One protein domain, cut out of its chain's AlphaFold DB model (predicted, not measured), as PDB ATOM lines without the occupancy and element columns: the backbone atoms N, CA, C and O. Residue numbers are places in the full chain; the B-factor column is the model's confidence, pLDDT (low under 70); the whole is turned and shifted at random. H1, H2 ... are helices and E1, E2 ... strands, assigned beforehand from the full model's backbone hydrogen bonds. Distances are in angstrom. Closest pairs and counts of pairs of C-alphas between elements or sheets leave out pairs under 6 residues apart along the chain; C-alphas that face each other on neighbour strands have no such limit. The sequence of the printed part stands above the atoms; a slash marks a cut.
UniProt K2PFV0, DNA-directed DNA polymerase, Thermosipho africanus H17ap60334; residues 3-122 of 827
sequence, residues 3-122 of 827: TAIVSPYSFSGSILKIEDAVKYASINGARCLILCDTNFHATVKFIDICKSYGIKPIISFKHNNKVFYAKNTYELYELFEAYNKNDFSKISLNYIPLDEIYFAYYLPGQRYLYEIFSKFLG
ATOM      1  N   THR A   3     139.157 199.826 182.411       93.12
ATOM      2  CA  THR A   3     139.632 198.433 182.310       93.12
ATOM      3  C   THR A   3     141.091 198.379 181.871       93.12
ATOM      4  O   THR A   3     141.430 198.870 180.795       93.12
ATOM      5  N   ALA A   4     141.937 197.735 182.674       95.06
ATOM      6  CA  ALA A   4     143.320 197.417 182.347       95.06
ATOM      7  C   ALA A   4     143.513 195.900 182.263       95.06
ATOM      8  O   ALA A   4     143.061 195.151 183.130       95.06
ATOM      9  N   ILE A   5     144.191 195.438 181.218       97.00
ATOM     10  CA  ILE A   5     144.582 194.040 181.087       97.00
ATOM     11  C   ILE A   5     145.915 193.803 181.789       97.00
ATOM     12  O   ILE A   5     146.816 194.643 181.762       97.00
ATOM     13  N   VAL A   6     146.032 192.626 182.384       97.00
ATOM     14  CA  VAL A   6     147.269 192.092 182.940       97.00
ATOM     15  C   VAL A   6     147.666 190.918 182.062       97.00
ATOM     16  O   VAL A   6     146.878 189.994 181.865       97.00
ATOM     17  N   SER A   7     148.863 190.947 181.497       96.88
ATOM     18  CA  SER A   7     149.364 189.882 180.641       96.88
ATOM     19  C   SER A   7     149.963 188.733 181.468       96.88
ATOM     20  O   SER A   7     150.360 188.922 182.624       96.88
ATOM     21  N   PRO A   8     150.112 187.538 180.876       96.31
ATOM     22  CA  PRO A   8     150.846 186.430 181.478       96.31
ATOM     23  C   PRO A   8     152.293 186.773 181.855       96.31
ATOM     24  O   PRO A   8     152.851 186.162 182.763       96.31
ATOM     25  N   TYR A   9     152.906 187.770 181.205       95.31
ATOM     26  CA  TYR A   9     154.280 188.185 181.493       95.31
ATOM     27  C   TYR A   9     154.418 188.955 182.817       95.31
ATOM     28  O   TYR A   9     155.528 189.138 183.303       95.31
ATOM     29  N   SER A  10     153.314 189.350 183.456       93.69
ATOM     30  CA  SER A  10     153.325 189.868 184.832       93.69
ATOM     31  C   SER A  10     153.627 188.798 185.896       93.69
ATOM     32  O   SER A  10     153.891 189.144 187.047       93.69
ATOM     33  N   PHE A  11     153.527 187.509 185.540       93.44
ATOM     34  CA  PHE A  11     153.592 186.359 186.455       93.44
ATOM     35  C   PHE A  11     152.573 186.392 187.605       93.44
ATOM     36  O   PHE A  11     152.734 185.697 188.599       93.44
ATOM     37  N   SER A  12     151.494 187.163 187.465       91.62
ATOM     38  CA  SER A  12     150.449 187.334 188.488       91.62
ATOM     39  C   SER A  12     149.281 186.342 188.349       91.62
ATOM     40  O   SER A  12     148.155 186.617 188.761       91.62
ATOM     41  N   GLY A  13     149.516 185.193 187.707       92.38
ATOM     42  CA  GLY A  13     148.475 184.199 187.422       92.38
ATOM     43  C   GLY A  13     147.626 184.484 186.179       92.38
ATOM     44  O   GLY A  13     146.793 183.655 185.828       92.38
ATOM     45  N   SER A  14     147.816 185.616 185.487       95.81
ATOM     46  CA  SER A  14     147.061 185.924 184.262       95.81
ATOM     47  C   SER A  14     147.279 184.881 183.165       95.81
ATOM     48  O   SER A  14     148.410 184.487 182.874       95.81
ATOM     49  N   ILE A  15     146.191 184.484 182.508       96.56
ATOM     50  CA  ILE A  15     146.206 183.633 181.309       96.56
ATOM     51  C   ILE A  15     145.810 184.410 180.051       96.56
ATOM     52  O   ILE A  15     145.777 183.841 178.963       96.56
ATOM     53  N   LEU A  16     145.504 185.702 180.185       96.25
ATOM     54  CA  LEU A  16     144.972 186.548 179.127       96.25
ATOM     55  C   LEU A  16     146.041 186.857 178.072       96.25
ATOM     56  O   LEU A  16     146.790 187.829 178.176       96.25
ATOM     57  N   LYS A  17     146.127 186.021 177.034       95.81
ATOM     58  CA  LYS A  17     147.072 186.234 175.933       95.81
ATOM     59  C   LYS A  17     146.812 187.591 175.284       95.81
ATOM     60  O   LYS A  17     145.670 187.940 175.001       95.81
ATOM     61  N   ILE A  18     147.892 188.322 175.015       96.31
ATOM     62  CA  ILE A  18     147.833 189.685 174.470       96.31
ATOM     63  C   ILE A  18     146.995 189.740 173.188       96.31
ATOM     64  O   ILE A  18     146.122 190.590 173.063       96.31
ATOM     65  N   GLU A  19     147.232 188.813 172.262       96.19
ATOM     66  CA  GLU A  19     146.511 188.749 170.988       96.19
ATOM     67  C   GLU A  19     145.010 188.532 171.179       96.19
ATOM     68  O   GLU A  19     144.204 189.244 170.584       96.19
ATOM     69  N   ASP A  20     144.626 187.627 172.080       95.69
ATOM     70  CA  ASP A  20     143.216 187.379 172.364       95.69
ATOM     71  C   ASP A  20     142.555 188.581 173.057       95.69
ATOM     72  O   ASP A  20     141.406 188.905 172.765       95.69
ATOM     73  N   ALA A  21     143.280 189.275 173.939       95.69
ATOM     74  CA  ALA A  21     142.797 190.477 174.615       95.69
ATOM     75  C   ALA A  21     142.567 191.636 173.635       95.69
ATOM     76  O   ALA A  21     141.522 192.285 173.677       95.69
ATOM     77  N   VAL A  22     143.519 191.874 172.728       96.31
ATOM     78  CA  VAL A  22     143.418 192.909 171.690       96.31
ATOM     79  C   VAL A  22     142.311 192.562 170.697       96.31
ATOM     80  O   VAL A  22     141.491 193.414 170.366       96.31
ATOM     81  N   LYS A  23     142.210 191.298 170.275       95.62
ATOM     82  CA  LYS A  23     141.121 190.835 169.408       95.62
ATOM     83  C   LYS A  23     139.755 191.003 170.075       95.62
ATOM     84  O   LYS A  23     138.828 191.497 169.438       95.62
ATOM     85  N   TYR A  24     139.632 190.641 171.353       94.88
ATOM     86  CA  TYR A  24     138.411 190.858 172.130       94.88
ATOM     87  C   TYR A  24     138.054 192.349 172.192       94.88
ATOM     88  O   TYR A  24     136.904 192.712 171.956       94.88
ATOM     89  N   ALA A  25     139.037 193.219 172.441       92.94
ATOM     90  CA  ALA A  25     138.850 194.667 172.444       92.94
ATOM     91  C   ALA A  25     138.357 195.202 171.091       92.94
ATOM     92  O   ALA A  25     137.404 195.979 171.054       92.94
ATOM     93  N   SER A  26     138.947 194.725 169.995       92.81
ATOM     94  CA  SER A  26     138.611 195.143 168.631       92.81
ATOM     95  C   SER A  26     137.171 194.762 168.274       92.81
ATOM     96  O   SER A  26     136.394 195.612 167.846       92.81
ATOM     97  N   ILE A  27     136.773 193.514 168.559       93.06
ATOM     98  CA  ILE A  27     135.408 193.010 168.316       93.06
ATOM     99  C   ILE A  27     134.360 193.794 169.121       93.06
ATOM    100  O   ILE A  27     133.248 193.998 168.647       93.06
ATOM    101  N   ASN A  28     134.709 194.257 170.323       90.50
ATOM    102  CA  ASN A  28     133.811 195.030 171.186       90.50
ATOM    103  C   ASN A  28     133.878 196.552 170.934       90.50
ATOM    104  O   ASN A  28     133.354 197.324 171.738       90.50
ATOM    105  N   GLY A  29     134.517 197.000 169.845       89.19
ATOM    106  CA  GLY A  29     134.545 198.407 169.434       89.19
ATOM    107  C   GLY A  29     135.417 199.320 170.303       89.19
ATOM    108  O   GLY A  29     135.230 200.537 170.293       89.19
ATOM    109  N   ALA A  30     136.361 198.767 171.069       90.62
ATOM    110  CA  ALA A  30     137.266 199.566 171.887       90.62
ATOM    111  C   ALA A  30     138.284 200.320 171.014       90.62
ATOM    112  O   ALA A  30     138.924 199.736 170.140       90.62
ATOM    113  N   ARG A  31     138.478 201.615 171.289       90.31
ATOM    114  CA  ARG A  31     139.478 202.456 170.600       90.31
ATOM    115  C   ARG A  31     140.861 202.394 171.248       90.31
ATOM    116  O   ARG A  31     141.864 202.536 170.552       90.31
ATOM    117  N   CYS A  32     140.920 202.171 172.561       92.56
ATOM    118  CA  CYS A  32     142.156 202.006 173.322       92.56
ATOM    119  C   CYS A  32     142.090 200.817 174.277       92.56
ATOM    120  O   CYS A  32     141.010 200.380 174.684       92.56
ATOM    121  N   LEU A  33     143.264 200.301 174.639       95.06
ATOM    122  CA  LEU A  33     143.421 199.229 175.615       95.06
ATOM    123  C   LEU A  33     144.628 199.515 176.512       95.06
ATOM    124  O   LEU A  33     145.698 199.872 176.019       95.06
ATOM    125  N   ILE A  34     144.454 199.350 177.825       96.38
ATOM    126  CA  ILE A  34     145.500 199.602 178.823       96.38
ATOM    127  C   ILE A  34     146.164 198.287 179.217       96.38
ATOM    128  O   ILE A  34     145.476 197.377 179.671       96.38
ATOM    129  N   LEU A  35     147.489 198.209 179.102       97.31
ATOM    130  CA  LEU A  35     148.312 197.141 179.667       97.31
ATOM    131  C   LEU A  35     148.921 197.620 180.988       97.31
ATOM    132  O   LEU A  35     149.693 198.577 180.975       97.31
ATOM    133  N   CYS A  36     148.605 196.940 182.094       96.69
ATOM    134  CA  CYS A  36     149.129 197.247 183.427       96.69
ATOM    135  C   CYS A  36     149.749 195.999 184.069       96.69
ATOM    136  O   CYS A  36     149.152 195.346 184.926       96.69
ATOM    137  N   ASP A  37     150.953 195.659 183.619       95.31
ATOM    138  CA  ASP A  37     151.742 194.572 184.195       95.31
ATOM    139  C   ASP A  37     152.539 195.047 185.425       95.31
ATOM    140  O   ASP A  37     152.722 196.237 185.679       95.31
ATOM    141  N   THR A  38     153.064 194.092 186.194       91.75
ATOM    142  CA  THR A  38     154.020 194.332 187.295       91.75
ATOM    143  C   THR A  38     155.447 194.606 186.797       91.75
ATOM    144  O   THR A  38     156.377 194.766 187.588       91.75
ATOM    145  N   ASN A  39     155.636 194.626 185.477       94.44
ATOM    146  CA  ASN A  39     156.882 194.834 184.750       94.44
ATOM    147  C   ASN A  39     156.552 195.318 183.321       94.44
ATOM    148  O   ASN A  39     155.391 195.549 182.996       94.44
ATOM    149  N   PHE A  40     157.560 195.457 182.457       96.75
ATOM    150  CA  PHE A  40     157.381 195.916 181.070       96.75
ATOM    151  C   PHE A  40     157.720 194.853 180.019       96.75
ATOM    152  O   PHE A  40     158.016 195.178 178.868       96.75
ATOM    153  N   HIS A  41     157.685 193.571 180.382       95.69
ATOM    154  CA  HIS A  41     158.020 192.467 179.480       95.69
ATOM    155  C   HIS A  41     157.175 192.463 178.201       95.69
ATOM    156  O   HIS A  41     157.701 192.308 177.101       95.69
ATOM    157  N   ALA A  42     155.864 192.665 178.343       96.12
ATOM    158  CA  ALA A  42     154.899 192.571 177.254       96.12
ATOM    159  C   ALA A  42     154.811 193.824 176.365       96.12
ATOM    160  O   ALA A  42     154.111 193.792 175.355       96.12
ATOM    161  N   THR A  43     155.494 194.923 176.709       96.88
ATOM    162  CA  THR A  43     155.262 196.251 176.117       96.88
ATOM    163  C   THR A  43     155.385 196.279 174.596       96.88
ATOM    164  O   THR A  43     154.461 196.722 173.920       96.88
ATOM    165  N   VAL A  44     156.500 195.793 174.042       96.31
ATOM    166  CA  VAL A  44     156.747 195.843 172.590       96.31
ATOM    167  C   VAL A  44     155.722 194.996 171.838       96.31
ATOM    168  O   VAL A  44     155.104 195.469 170.885       96.31
ATOM    169  N   LYS A  45     155.492 193.767 172.314       95.62
ATOM    170  CA  LYS A  45     154.512 192.837 171.747       95.62
ATOM    171  C   LYS A  45     153.090 193.400 171.797       95.62
ATOM    172  O   LYS A  45     152.352 193.286 170.827       95.62
ATOM    173  N   PHE A  46     152.714 194.035 172.903       97.12
ATOM    174  CA  PHE A  46     151.412 194.677 173.060       97.12
ATOM    175  C   PHE A  46     151.216 195.838 172.090       97.12
ATOM    176  O   PHE A  46     150.208 195.873 171.393       97.12
ATOM    177  N   ILE A  47     152.192 196.744 171.987       96.31
ATOM    178  CA  ILE A  47     152.128 197.883 171.061       96.31
ATOM    179  C   ILE A  47     151.975 197.404 169.619       96.31
ATOM    180  O   ILE A  47     151.169 197.948 168.870       96.31
ATOM    181  N   ASP A  48     152.745 196.394 169.237       94.31
ATOM    182  CA  ASP A  48     152.727 195.839 167.892       94.31
ATOM    183  C   ASP A  48     151.388 195.183 167.530       94.31
ATOM    184  O   ASP A  48     150.799 195.504 166.499       94.31
ATOM    185  N   ILE A  49     150.867 194.329 168.413       96.00
ATOM    186  CA  ILE A  49     149.572 193.670 168.211       96.00
ATOM    187  C   ILE A  49     148.441 194.709 168.218       96.00
ATOM    188  O   ILE A  49     147.558 194.671 167.371       96.00
ATOM    189  N   CYS A  50     148.459 195.694 169.118       95.81
ATOM    190  CA  CYS A  50     147.476 196.781 169.098       95.81
ATOM    191  C   CYS A  50     147.468 197.527 167.756       95.81
ATOM    192  O   CYS A  50     146.397 197.730 167.178       95.81
ATOM    193  N   LYS A  51     148.652 197.853 167.216       93.31
ATOM    194  CA  LYS A  51     148.792 198.496 165.901       93.31
ATOM    195  C   LYS A  51     148.181 197.656 164.778       93.31
ATOM    196  O   LYS A  51     147.494 198.222 163.934       93.31
ATOM    197  N   SER A  52     148.357 196.331 164.776       94.50
ATOM    198  CA  SER A  52     147.786 195.464 163.731       94.50
ATOM    199  C   SER A  52     146.255 195.362 163.769       94.50
ATOM    200  O   SER A  52     145.652 194.994 162.767       94.50
ATOM    201  N   TYR A  53     145.626 195.692 164.902       94.62
ATOM    202  CA  TYR A  53     144.167 195.700 165.083       94.62
ATOM    203  C   TYR A  53     143.553 197.111 165.101       94.62
ATOM    204  O   TYR A  53     142.360 197.251 165.363       94.62
ATOM    205  N   GLY A  54     144.346 198.161 164.851       92.25
ATOM    206  CA  GLY A  54     143.871 199.550 164.883       92.25
ATOM    207  C   GLY A  54     143.465 200.049 166.278       92.25
ATOM    208  O   GLY A  54     142.721 201.020 166.385       92.25
ATOM    209  N   ILE A  55     143.941 199.404 167.346       93.50
ATOM    210  CA  ILE A  55     143.681 199.803 168.735       93.50
ATOM    211  C   ILE A  55     144.845 200.654 169.233       93.50
ATOM    212  O   ILE A  55     146.007 200.300 169.030       93.50
ATOM    213  N   LYS A  56     144.561 201.752 169.939       94.56
ATOM    214  CA  LYS A  56     145.591 202.565 170.593       94.56
ATOM    215  C   LYS A  56     146.101 201.865 171.865       94.56
ATOM    216  O   LYS A  56     145.318 201.674 172.803       94.56
ATOM    217  N   PRO A  57     147.385 201.460 171.925       95.94
ATOM    218  CA  PRO A  57     147.948 200.867 173.130       95.94
ATOM    219  C   PRO A  57     148.187 201.950 174.185       95.94
ATOM    220  O   PRO A  57     148.676 203.028 173.861       95.94
ATOM    221  N   ILE A  58     147.912 201.639 175.450       96.19
ATOM    222  CA  ILE A  58     148.291 202.469 176.598       96.19
ATOM    223  C   ILE A  58     149.145 201.623 177.526       96.19
ATOM    224  O   ILE A  58     148.687 200.609 178.055       96.19
ATOM    225  N   ILE A  59     150.392 202.038 177.721       96.94
ATOM    226  CA  ILE A  59     151.312 201.374 178.639       96.94
ATOM    227  C   ILE A  59     151.212 202.041 180.002       96.94
ATOM    228  O   ILE A  59     151.356 203.262 180.115       96.94
ATOM    229  N   SER A  60     150.973 201.235 181.030       95.69
ATOM    230  CA  SER A  60     150.890 201.699 182.404       95.69
ATOM    231  C   SER A  60     151.634 200.786 183.371       95.69
ATOM    232  O   SER A  60     152.032 199.669 183.038       95.69
ATOM    233  N   PHE A  61     151.870 201.304 184.571       95.69
ATOM    234  CA  PHE A  61     152.554 200.599 185.641       95.69
ATOM    235  C   PHE A  61     151.943 200.959 186.989       95.69
ATOM    236  O   PHE A  61     151.758 202.134 187.326       95.69
ATOM    237  N   LYS A  62     151.639 199.929 187.776       93.62
ATOM    238  CA  LYS A  62     151.097 200.081 189.123       93.62
ATOM    239  C   LYS A  62     152.223 200.340 190.125       93.62
ATOM    240  O   LYS A  62     153.107 199.503 190.291       93.62
ATOM    241  N   HIS A  63     152.136 201.444 190.863       91.06
ATOM    242  CA  HIS A  63     153.024 201.738 191.987       91.06
ATOM    243  C   HIS A  63     152.238 202.379 193.143       91.06
ATOM    244  O   HIS A  63     151.588 203.413 192.978       91.06
ATOM    245  N   ASN A  64     152.288 201.755 194.326       88.62
ATOM    246  CA  ASN A  64     151.450 202.090 195.488       88.62
ATOM    247  C   ASN A  64     149.950 202.113 195.113       88.62
ATOM    248  O   ASN A  64     149.453 201.168 194.497       88.62
ATOM    249  N   ASN A  65     149.243 203.194 195.454       89.94
ATOM    250  CA  ASN A  65     147.817 203.389 195.161       89.94
ATOM    251  C   ASN A  65     147.568 204.125 193.832       89.94
ATOM    252  O   ASN A  65     146.495 204.691 193.631       89.94
ATOM    253  N   LYS A  66     148.553 204.147 192.926       92.56
ATOM    254  CA  LYS A  66     148.469 204.836 191.634       92.56
ATOM    255  C   LYS A  66     148.834 203.896 190.489       92.56
ATOM    256  O   LYS A  66     149.719 203.047 190.617       92.56
ATOM    257  N   VAL A  67     148.178 204.079 189.348       94.25
ATOM    258  CA  VAL A  67     148.587 203.483 188.072       94.25
ATOM    259  C   VAL A  67     149.039 204.602 187.152       94.25
ATOM    260  O   VAL A  67     148.218 205.361 186.642       94.25
ATOM    261  N   PHE A  68     150.352 204.711 186.972       94.81
ATOM    262  CA  PHE A  68     150.964 205.684 186.073       94.81
ATOM    263  C   PHE A  68     150.834 205.201 184.636       94.81
ATOM    264  O   PHE A  68     151.049 204.019 184.380       94.81
ATOM    265  N   TYR A  69     150.507 206.084 183.697       94.56
ATOM    266  CA  TYR A  69     150.403 205.739 182.279       94.56
ATOM    267  C   TYR A  69     151.052 206.804 181.397       94.56
ATOM    268  O   TYR A  69     151.085 207.982 181.747       94.56
ATOM    269  N   ALA A  70     151.556 206.375 180.242       94.44
ATOM    270  CA  ALA A  70     152.228 207.252 179.291       94.44
ATOM    271  C   ALA A  70     151.297 207.663 178.146       94.44
ATOM    272  O   ALA A  70     150.748 206.799 177.460       94.44
ATOM    273  N   LYS A  71     151.163 208.964 177.869       93.06
ATOM    274  CA  LYS A  71     150.360 209.463 176.735       93.06
ATOM    275  C   LYS A  71     151.099 209.470 175.402       93.06
ATOM    276  O   LYS A  71     150.469 209.536 174.351       93.06
ATOM    277  N   ASN A  72     152.425 209.448 175.427       93.50
ATOM    278  CA  ASN A  72     153.276 209.543 174.245       93.50
ATOM    279  C   ASN A  72     154.626 208.848 174.500       93.50
ATOM    280  O   ASN A  72     154.872 208.309 175.579       93.50
ATOM    281  N   THR A  73     155.500 208.837 173.492       94.88
ATOM    282  CA  THR A  73     156.813 208.164 173.567       94.88
ATOM    283  C   THR A  73     157.723 208.753 174.651       94.88
ATOM    284  O   THR A  73     158.431 208.000 175.311       94.88
ATOM    285  N   TYR A  74     157.691 210.071 174.861       93.62
ATOM    286  CA  TYR A  74     158.529 210.738 175.859       93.62
ATOM    287  C   TYR A  74     158.109 210.345 177.284       93.62
ATOM    288  O   TYR A  74     158.931 209.852 178.050       93.62
ATOM    289  N   GLU A  75     156.810 210.422 177.589       94.81
ATOM    290  CA  GLU A  75     156.260 209.962 178.875       94.81
ATOM    291  C   GLU A  75     156.509 208.463 179.117       94.81
ATOM    292  O   GLU A  75     156.685 208.028 180.253       94.81
ATOM    293  N   LEU A  76     156.556 207.651 178.054       95.25
ATOM    294  CA  LEU A  76     156.873 206.229 178.173       95.25
ATOM    295  C   LEU A  76     158.327 206.008 178.611       95.25
ATOM    296  O   LEU A  76     158.596 205.137 179.438       95.25
ATOM    297  N   TYR A  77     159.262 206.804 178.093       95.12
ATOM    298  CA  TYR A  77     160.662 206.751 178.515       95.12
ATOM    299  C   TYR A  77     160.861 207.284 179.936       95.12
ATOM    300  O   TYR A  77     161.621 206.678 180.692       95.12
ATOM    301  N   GLU A  78     160.132 208.326 180.346       94.56
ATOM    302  CA  GLU A  78     160.105 208.766 181.748       94.56
ATOM    303  C   GLU A  78     159.581 207.661 182.676       94.56
ATOM    304  O   GLU A  78     160.153 207.411 183.740       94.56
ATOM    305  N   LEU A  79     158.542 206.935 182.247       95.19
ATOM    306  CA  LEU A  79     157.995 205.808 182.998       95.19
ATOM    307  C   LEU A  79     159.015 204.666 183.143       95.19
ATOM    308  O   LEU A  79     159.162 204.106 184.232       95.19
ATOM    309  N   PHE A  80     159.759 204.340 182.080       95.62
ATOM    310  CA  PHE A  80     160.864 203.379 182.167       95.62
ATOM    311  C   PHE A  80     161.977 203.880 183.079       95.62
ATOM    312  O   PHE A  80     162.511 203.104 183.864       95.62
ATOM    313  N   GLU A  81     162.334 205.162 183.027       94.06
ATOM    314  CA  GLU A  81     163.370 205.708 183.898       94.06
ATOM    315  C   GLU A  81     162.985 205.628 185.382       94.06
ATOM    316  O   GLU A  81     163.814 205.206 186.197       94.06
ATOM    317  N   ALA A  82     161.736 205.958 185.719       94.31
ATOM    318  CA  ALA A  82     161.196 205.803 187.066       94.31
ATOM    319  C   ALA A  82     161.257 204.346 187.534       94.31
ATOM    320  O   ALA A  82     161.745 204.057 188.629       94.31
ATOM    321  N   TYR A  83     160.843 203.412 186.673       95.00
ATOM    322  CA  TYR A  83     160.914 201.977 186.938       95.00
ATOM    323  C   TYR A  83     162.351 201.487 187.158       95.00
ATOM    324  O   TYR A  83     162.626 200.778 188.128       95.00
ATOM    325  N   ASN A  84     163.282 201.917 186.305       95.25
ATOM    326  CA  ASN A  84     164.689 201.526 186.356       95.25
ATOM    327  C   ASN A  84     165.365 201.994 187.650       95.25
ATOM    328  O   ASN A  84     166.193 201.276 188.209       95.25
ATOM    329  N   LYS A  85     165.020 203.198 188.126       92.75
ATOM    330  CA  LYS A  85     165.533 203.772 189.381       92.75
ATOM    331  C   LYS A  85     164.729 203.350 190.612       92.75
ATOM    332  O   LYS A  85     165.187 203.581 191.725       92.75
ATOM    333  N   ASN A  86     163.559 202.741 190.413       91.62
ATOM    334  CA  ASN A  86     162.551 202.527 191.450       91.62
ATOM    335  C   ASN A  86     162.184 203.831 192.192       91.62
ATOM    336  O   ASN A  86     161.997 203.825 193.406       91.62
ATOM    337  N   ASP A  87     162.108 204.946 191.459       91.19
ATOM    338  CA  ASP A  87     161.785 206.277 191.982       91.19
ATOM    339  C   ASP A  87     160.672 206.912 191.141       91.19
ATOM    340  O   ASP A  87     160.907 207.436 190.053       91.19
ATOM    341  N   PHE A  88     159.450 206.854 191.672       89.88
ATOM    342  CA  PHE A  88     158.252 207.456 191.080       89.88
ATOM    343  C   PHE A  88     157.883 208.795 191.739       89.88
ATOM    344  O   PHE A  88     156.834 209.358 191.442       89.88
ATOM    345  N   SER A  89     158.714 209.311 192.653       82.75
ATOM    346  CA  SER A  89     158.421 210.549 193.390       82.75
ATOM    347  C   SER A  89     158.685 211.811 192.566       82.75
ATOM    348  O   SER A  89     158.060 212.843 192.794       82.75
ATOM    349  N   LYS A  90     159.593 211.716 191.589       69.62
ATOM    350  CA  LYS A  90     160.100 212.848 190.800       69.62
ATOM    351  C   LYS A  90     159.501 212.963 189.399       69.62
ATOM    352  O   LYS A  90     159.995 213.762 188.610       69.62
ATOM    353  N   ILE A  91     158.485 212.164 189.069       75.38
ATOM    354  CA  ILE A  91     157.909 212.136 187.719       75.38
ATOM    355  C   ILE A  91     156.563 212.857 187.661       75.38
ATOM    356  O   ILE A  91     155.675 212.619 188.478       75.38
ATOM    357  N   SER A  92     156.393 213.706 186.649       76.75
ATOM    358  CA  SER A  92     155.151 214.437 186.359       76.75
ATOM    359  C   SER A  92     154.223 213.633 185.442       76.75
ATOM    360  O   SER A  92     153.599 214.180 184.537       76.75
ATOM    361  N   LEU A  93     154.157 212.313 185.645       82.94
ATOM    362  CA  LEU A  93     153.336 211.432 184.820       82.94
ATOM    363  C   LEU A  93     151.869 211.451 185.237       82.94
ATOM    364  O   LEU A  93     151.516 211.579 186.413       82.94
ATOM    365  N   ASN A  94     151.014 211.224 184.246       87.81
ATOM    366  CA  ASN A  94     149.595 211.015 184.462       87.81
ATOM    367  C   ASN A  94     149.372 209.720 185.252       87.81
ATOM    368  O   ASN A  94     150.027 208.704 185.003       87.81
ATOM    369  N   TYR A  95     148.423 209.739 186.184       92.31
ATOM    370  CA  TYR A  95     148.036 208.551 186.931       92.31
ATOM    371  C   TYR A  95     146.525 208.438 187.065       92.31
ATOM    372  O   TYR A  95     145.797 209.423 186.975       92.31
ATOM    373  N   ILE A  96     146.077 207.213 187.302       92.56
ATOM    374  CA  ILE A  96     144.701 206.880 187.653       92.56
ATOM    375  C   ILE A  96     144.733 206.310 189.080       92.56
ATOM    376  O   ILE A  96     145.615 205.482 189.370       92.56
ATOM    377  N   PRO A  97     143.845 206.749 189.988       93.44
ATOM    378  CA  PRO A  97     143.684 206.127 191.299       93.44
ATOM    379  C   PRO A  97     143.403 204.624 191.176       93.44
ATOM    380  O   PRO A  97     142.687 204.178 190.278       93.44
ATOM    381  N   LEU A  98     144.014 203.810 192.039       92.00
ATOM    382  CA  LEU A  98     143.941 202.350 191.919       92.00
ATOM    383  C   LEU A  98     142.503 201.803 192.028       92.00
ATOM    384  O   LEU A  98     142.182 200.803 191.392       92.00
ATOM    385  N   ASP A  99     141.656 202.457 192.815       92.62
ATOM    386  CA  ASP A  99     140.238 202.153 193.031       92.62
ATOM    387  C   ASP A  99     139.347 202.465 191.816       92.62
ATOM    388  O   ASP A  99     138.253 201.911 191.686       92.62
ATOM    389  N   GLU A 100     139.834 203.263 190.867       92.62
ATOM    390  CA  GLU A 100     139.148 203.526 189.600       92.62
ATOM    391  C   GLU A 100     139.465 202.485 188.511       92.62
ATOM    392  O   GLU A 100     138.839 202.502 187.441       92.62
ATOM    393  N   ILE A 101     140.396 201.555 188.763       92.69
ATOM    394  CA  ILE A 101     140.853 200.561 187.784       92.69
ATOM    395  C   ILE A 101     140.302 199.168 188.065       92.69
ATOM    396  O   ILE A 101     140.376 198.622 189.163       92.69
ATOM    397  N   TYR A 102     139.833 198.542 186.990       93.69
ATOM    398  CA  TYR A 102     139.467 197.140 186.941       93.69
ATOM    399  C   TYR A 102     140.538 196.327 186.200       93.69
ATOM    400  O   TYR A 102     140.785 196.568 185.018       93.69
ATOM    401  N   PHE A 103     141.149 195.347 186.874       94.62
ATOM    402  CA  PHE A 103     142.197 194.493 186.302       94.62
ATOM    403  C   PHE A 103     141.630 193.186 185.738       94.62
ATOM    404  O   PHE A 103     140.996 192.410 186.455       94.62
ATOM    405  N   ALA A 104     141.911 192.910 184.466       96.38
ATOM    406  CA  ALA A 104     141.503 191.694 183.775       96.38
ATOM    407  C   ALA A 104     142.681 190.727 183.562       96.38
ATOM    408  O   ALA A 104     143.726 191.112 183.043       96.38
ATOM    409  N   TYR A 105     142.475 189.458 183.912       96.88
ATOM    410  CA  TYR A 105     143.466 188.374 183.925       96.88
ATOM    411  C   TYR A 105     143.080 187.185 183.027       96.88
ATOM    412  O   TYR A 105     143.910 186.314 182.762       96.88
ATOM    413  N   TYR A 106     141.825 187.099 182.573       96.88
ATOM    414  CA  TYR A 106     141.322 185.995 181.742       96.88
ATOM    415  C   TYR A 106     140.062 186.395 180.953       96.88
ATOM    416  O   TYR A 106     139.369 187.337 181.335       96.88
ATOM    417  N   LEU A 107     139.737 185.695 179.859       95.81
ATOM    418  CA  LEU A 107     138.519 185.953 179.069       95.81
ATOM    419  C   LEU A 107     137.263 185.332 179.707       95.81
ATOM    420  O   LEU A 107     137.372 184.415 180.526       95.81
ATOM    421  N   PRO A 108     136.047 185.761 179.315       94.62
ATOM    422  CA  PRO A 108     134.812 185.106 179.742       94.62
ATOM    423  C   PRO A 108     134.852 183.579 179.550       94.62
ATOM    424  O   PRO A 108     135.333 183.079 178.538       94.62
ATOM    425  N   GLY A 109     134.377 182.831 180.551       92.88
ATOM    426  CA  GLY A 109     134.390 181.360 180.549       92.88
ATOM    427  C   GLY A 109     135.725 180.705 180.938       92.88
ATOM    428  O   GLY A 109     135.768 179.492 181.114       92.88
ATOM    429  N   GLN A 110     136.805 181.468 181.142       94.75
ATOM    430  CA  GLN A 110     138.136 180.912 181.437       94.75
ATOM    431  C   GLN A 110     138.528 180.929 182.926       94.75
ATOM    432  O   GLN A 110     139.677 180.633 183.253       94.75
ATOM    433  N   ARG A 111     137.598 181.240 183.841       94.81
ATOM    434  CA  ARG A 111     137.886 181.351 185.287       94.81
ATOM    435  C   ARG A 111     138.585 180.108 185.843       94.81
ATOM    436  O   ARG A 111     139.599 180.226 186.516       94.81
ATOM    437  N   TYR A 112     138.078 178.928 185.501       93.62
ATOM    438  CA  TYR A 112     138.648 177.657 185.947       93.62
ATOM    439  C   TYR A 112     140.116 177.479 185.514       93.62
ATOM    440  O   TYR A 112     140.957 177.039 186.293       93.62
ATOM    441  N   LEU A 113     140.455 177.877 184.281       94.88
ATOM    442  CA  LEU A 113     141.830 177.815 183.770       94.88
ATOM    443  C   LEU A 113     142.751 178.801 184.494       94.88
ATOM    444  O   LEU A 113     143.895 178.466 184.797       94.88
ATOM    445  N   TYR A 114     142.240 180.000 184.774       95.69
ATOM    446  CA  TYR A 114     142.945 181.030 185.530       95.69
ATOM    447  C   TYR A 114     143.252 180.575 186.960       95.69
ATOM    448  O   TYR A 114     144.375 180.754 187.426       95.69
ATOM    449  N   GLU A 115     142.300 179.934 187.639       94.38
ATOM    450  CA  GLU A 115     142.490 179.397 188.991       94.38
ATOM    451  C   GLU A 115     143.560 178.294 189.017       94.38
ATOM    452  O   GLU A 115     144.466 178.336 189.853       94.38
ATOM    453  N   ILE A 116     143.525 177.359 188.056       94.56
ATOM    454  CA  ILE A 116     144.559 176.320 187.906       94.56
ATOM    455  C   ILE A 116     145.938 176.943 187.694       94.56
ATOM    456  O   ILE A 116     146.904 176.557 188.353       94.56
ATOM    457  N   PHE A 117     146.045 177.891 186.761       95.00
ATOM    458  CA  PHE A 117     147.329 178.490 186.415       95.00
ATOM    459  C   PHE A 117     147.876 179.376 187.541       95.00
ATOM    460  O   PHE A 117     149.067 179.314 187.839       95.00
ATOM    461  N   SER A 118     147.009 180.120 188.234       94.31
ATOM    462  CA  SER A 118     147.378 180.910 189.416       94.31
ATOM    463  C   SER A 118     147.935 180.014 190.518       94.31
ATOM    464  O   SER A 118     149.022 180.280 191.029       94.31
ATOM    465  N   LYS A 119     147.266 178.889 190.812       93.12
ATOM    466  CA  LYS A 119     147.751 177.896 191.780       93.12
ATOM    467  C   LYS A 119     149.098 177.303 191.365       93.12
ATOM    468  O   LYS A 119     149.977 177.157 192.209       93.12
ATOM    469  N   PHE A 120     149.276 176.988 190.081       93.69
ATOM    470  CA  PHE A 120     150.545 176.483 189.550       93.69
ATOM    471  C   PHE A 120     151.702 177.482 189.733       93.69
ATOM    472  O   PHE A 120     152.813 177.065 190.054       93.69
ATOM    473  N   LEU A 121     151.445 178.785 189.576       92.38
ATOM    474  CA  LEU A 121     152.431 179.846 189.814       92.38
ATOM    475  C   LEU A 121     152.599 180.225 191.297       92.38
ATOM    476  O   LEU A 121     153.482 181.016 191.621       92.38
ATOM    477  N   GLY A 122     151.779 179.679 192.201       93.06
ATOM    478  CA  GLY A 122     151.781 180.054 193.618       93.06
ATOM    479  C   GLY A 122     151.170 181.434 193.895       93.06
ATOM    480  O   GLY A 122     151.496 182.059 194.900       93.06
TER     481      GLY A 122
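This is residues 3 to 122 of the 827 residues of the protein "DNA-directed DNA polymerase" of Thermosipho africanus H17ap60334 (UniProt K2PFV0). A strongly twisted six-stranded sheet, curled like part of a barrel, is covered on the outside of its curve by three helices, H1, H2 and H3, while a fourth helix, H4, lies off the sheet and touches no other helix. H1 and H2 pack side by side over the E2 and E3 part, and H3 lies over E3 and E4. The printed part has 120 residues, with four named helices and six named strands in the order E1, H1, E2, H2, E3, E4, H3, E5, E6, H4. The sheet is mixed, runs E5, E4, E3, E2, E1, E6, and the class is mixed, helices and strands. The whole is compact, with a radius of gyration of the C-alphas of 14.3 A and spans of 42 by 35 by 25 A.

E1 is residues 3 to 5, with C-alpha 3 at (139.632, 198.433, 182.310). H1 is residues 18 to 27, 14.3 A long. E2 is residues 32 to 37, 16.3 A. H2 is residues 43 to 52, 14.5 A. E3, residues 56 to 63, is the longest strand at 22.7 A, with C-alpha 56 at (145.591, 202.565, 170.593). E4 is residues 66 to 69. H3, residues 73 to 85, is the longest helix at 18.6 A. E5 is residues 94 to 97 and E6 residues 101 to 104. H4 is residues 111 to 121, 15.3 A, and ends at C-alpha 121 at (152.431, 179.846, 189.814).

E1 is parallel to E6, with N 4 and O 102 2.9 A apart, and to E2, with N 5 and O 34 2.8 A apart. E2 and E3 are parallel, with N 35 and O 58 at 2.9 A. E3 and E4 are a hairpin, with N 61 and O 68 at 2.8 A; E4 and E5 are antiparallel, with N 67 and O 96 at 2.9 A. E1, H1, E2 and E2, H2, E3 are strand-helix-strand units, parallel neighbour strands with a helix between, each with a right-handed crossover. H1, H2 and H3 on one face of the sheet make two layers. H2 runs along the strands over E3, at a height over the sheet of 9.1 A; its closest C-alphas to E3 are those of Ile 47 and Pro 57, 5.5 A. H1 and H2 touch at Val 22 and Cys 50, their closest C-alphas, 6.2 A apart, at a shallow tilt of 33 degrees, only just short of steep, the same way. H3 is over E4 and E3, 9.8 A high, and apart from H1 and H2. H4 is not on the sheet. In H1, H2, H3 and H4 every O i to N i+4 pair is within hydrogen-bond range.

The C-alphas farthest apart are those of Lys 90 and Gly 109, 41.9 A. The printed part has no cut. The link from E1 to H1, residues 6 to 17, is long. The mean pLDDT of the printed part is 93.6, and residue 90 is under 70.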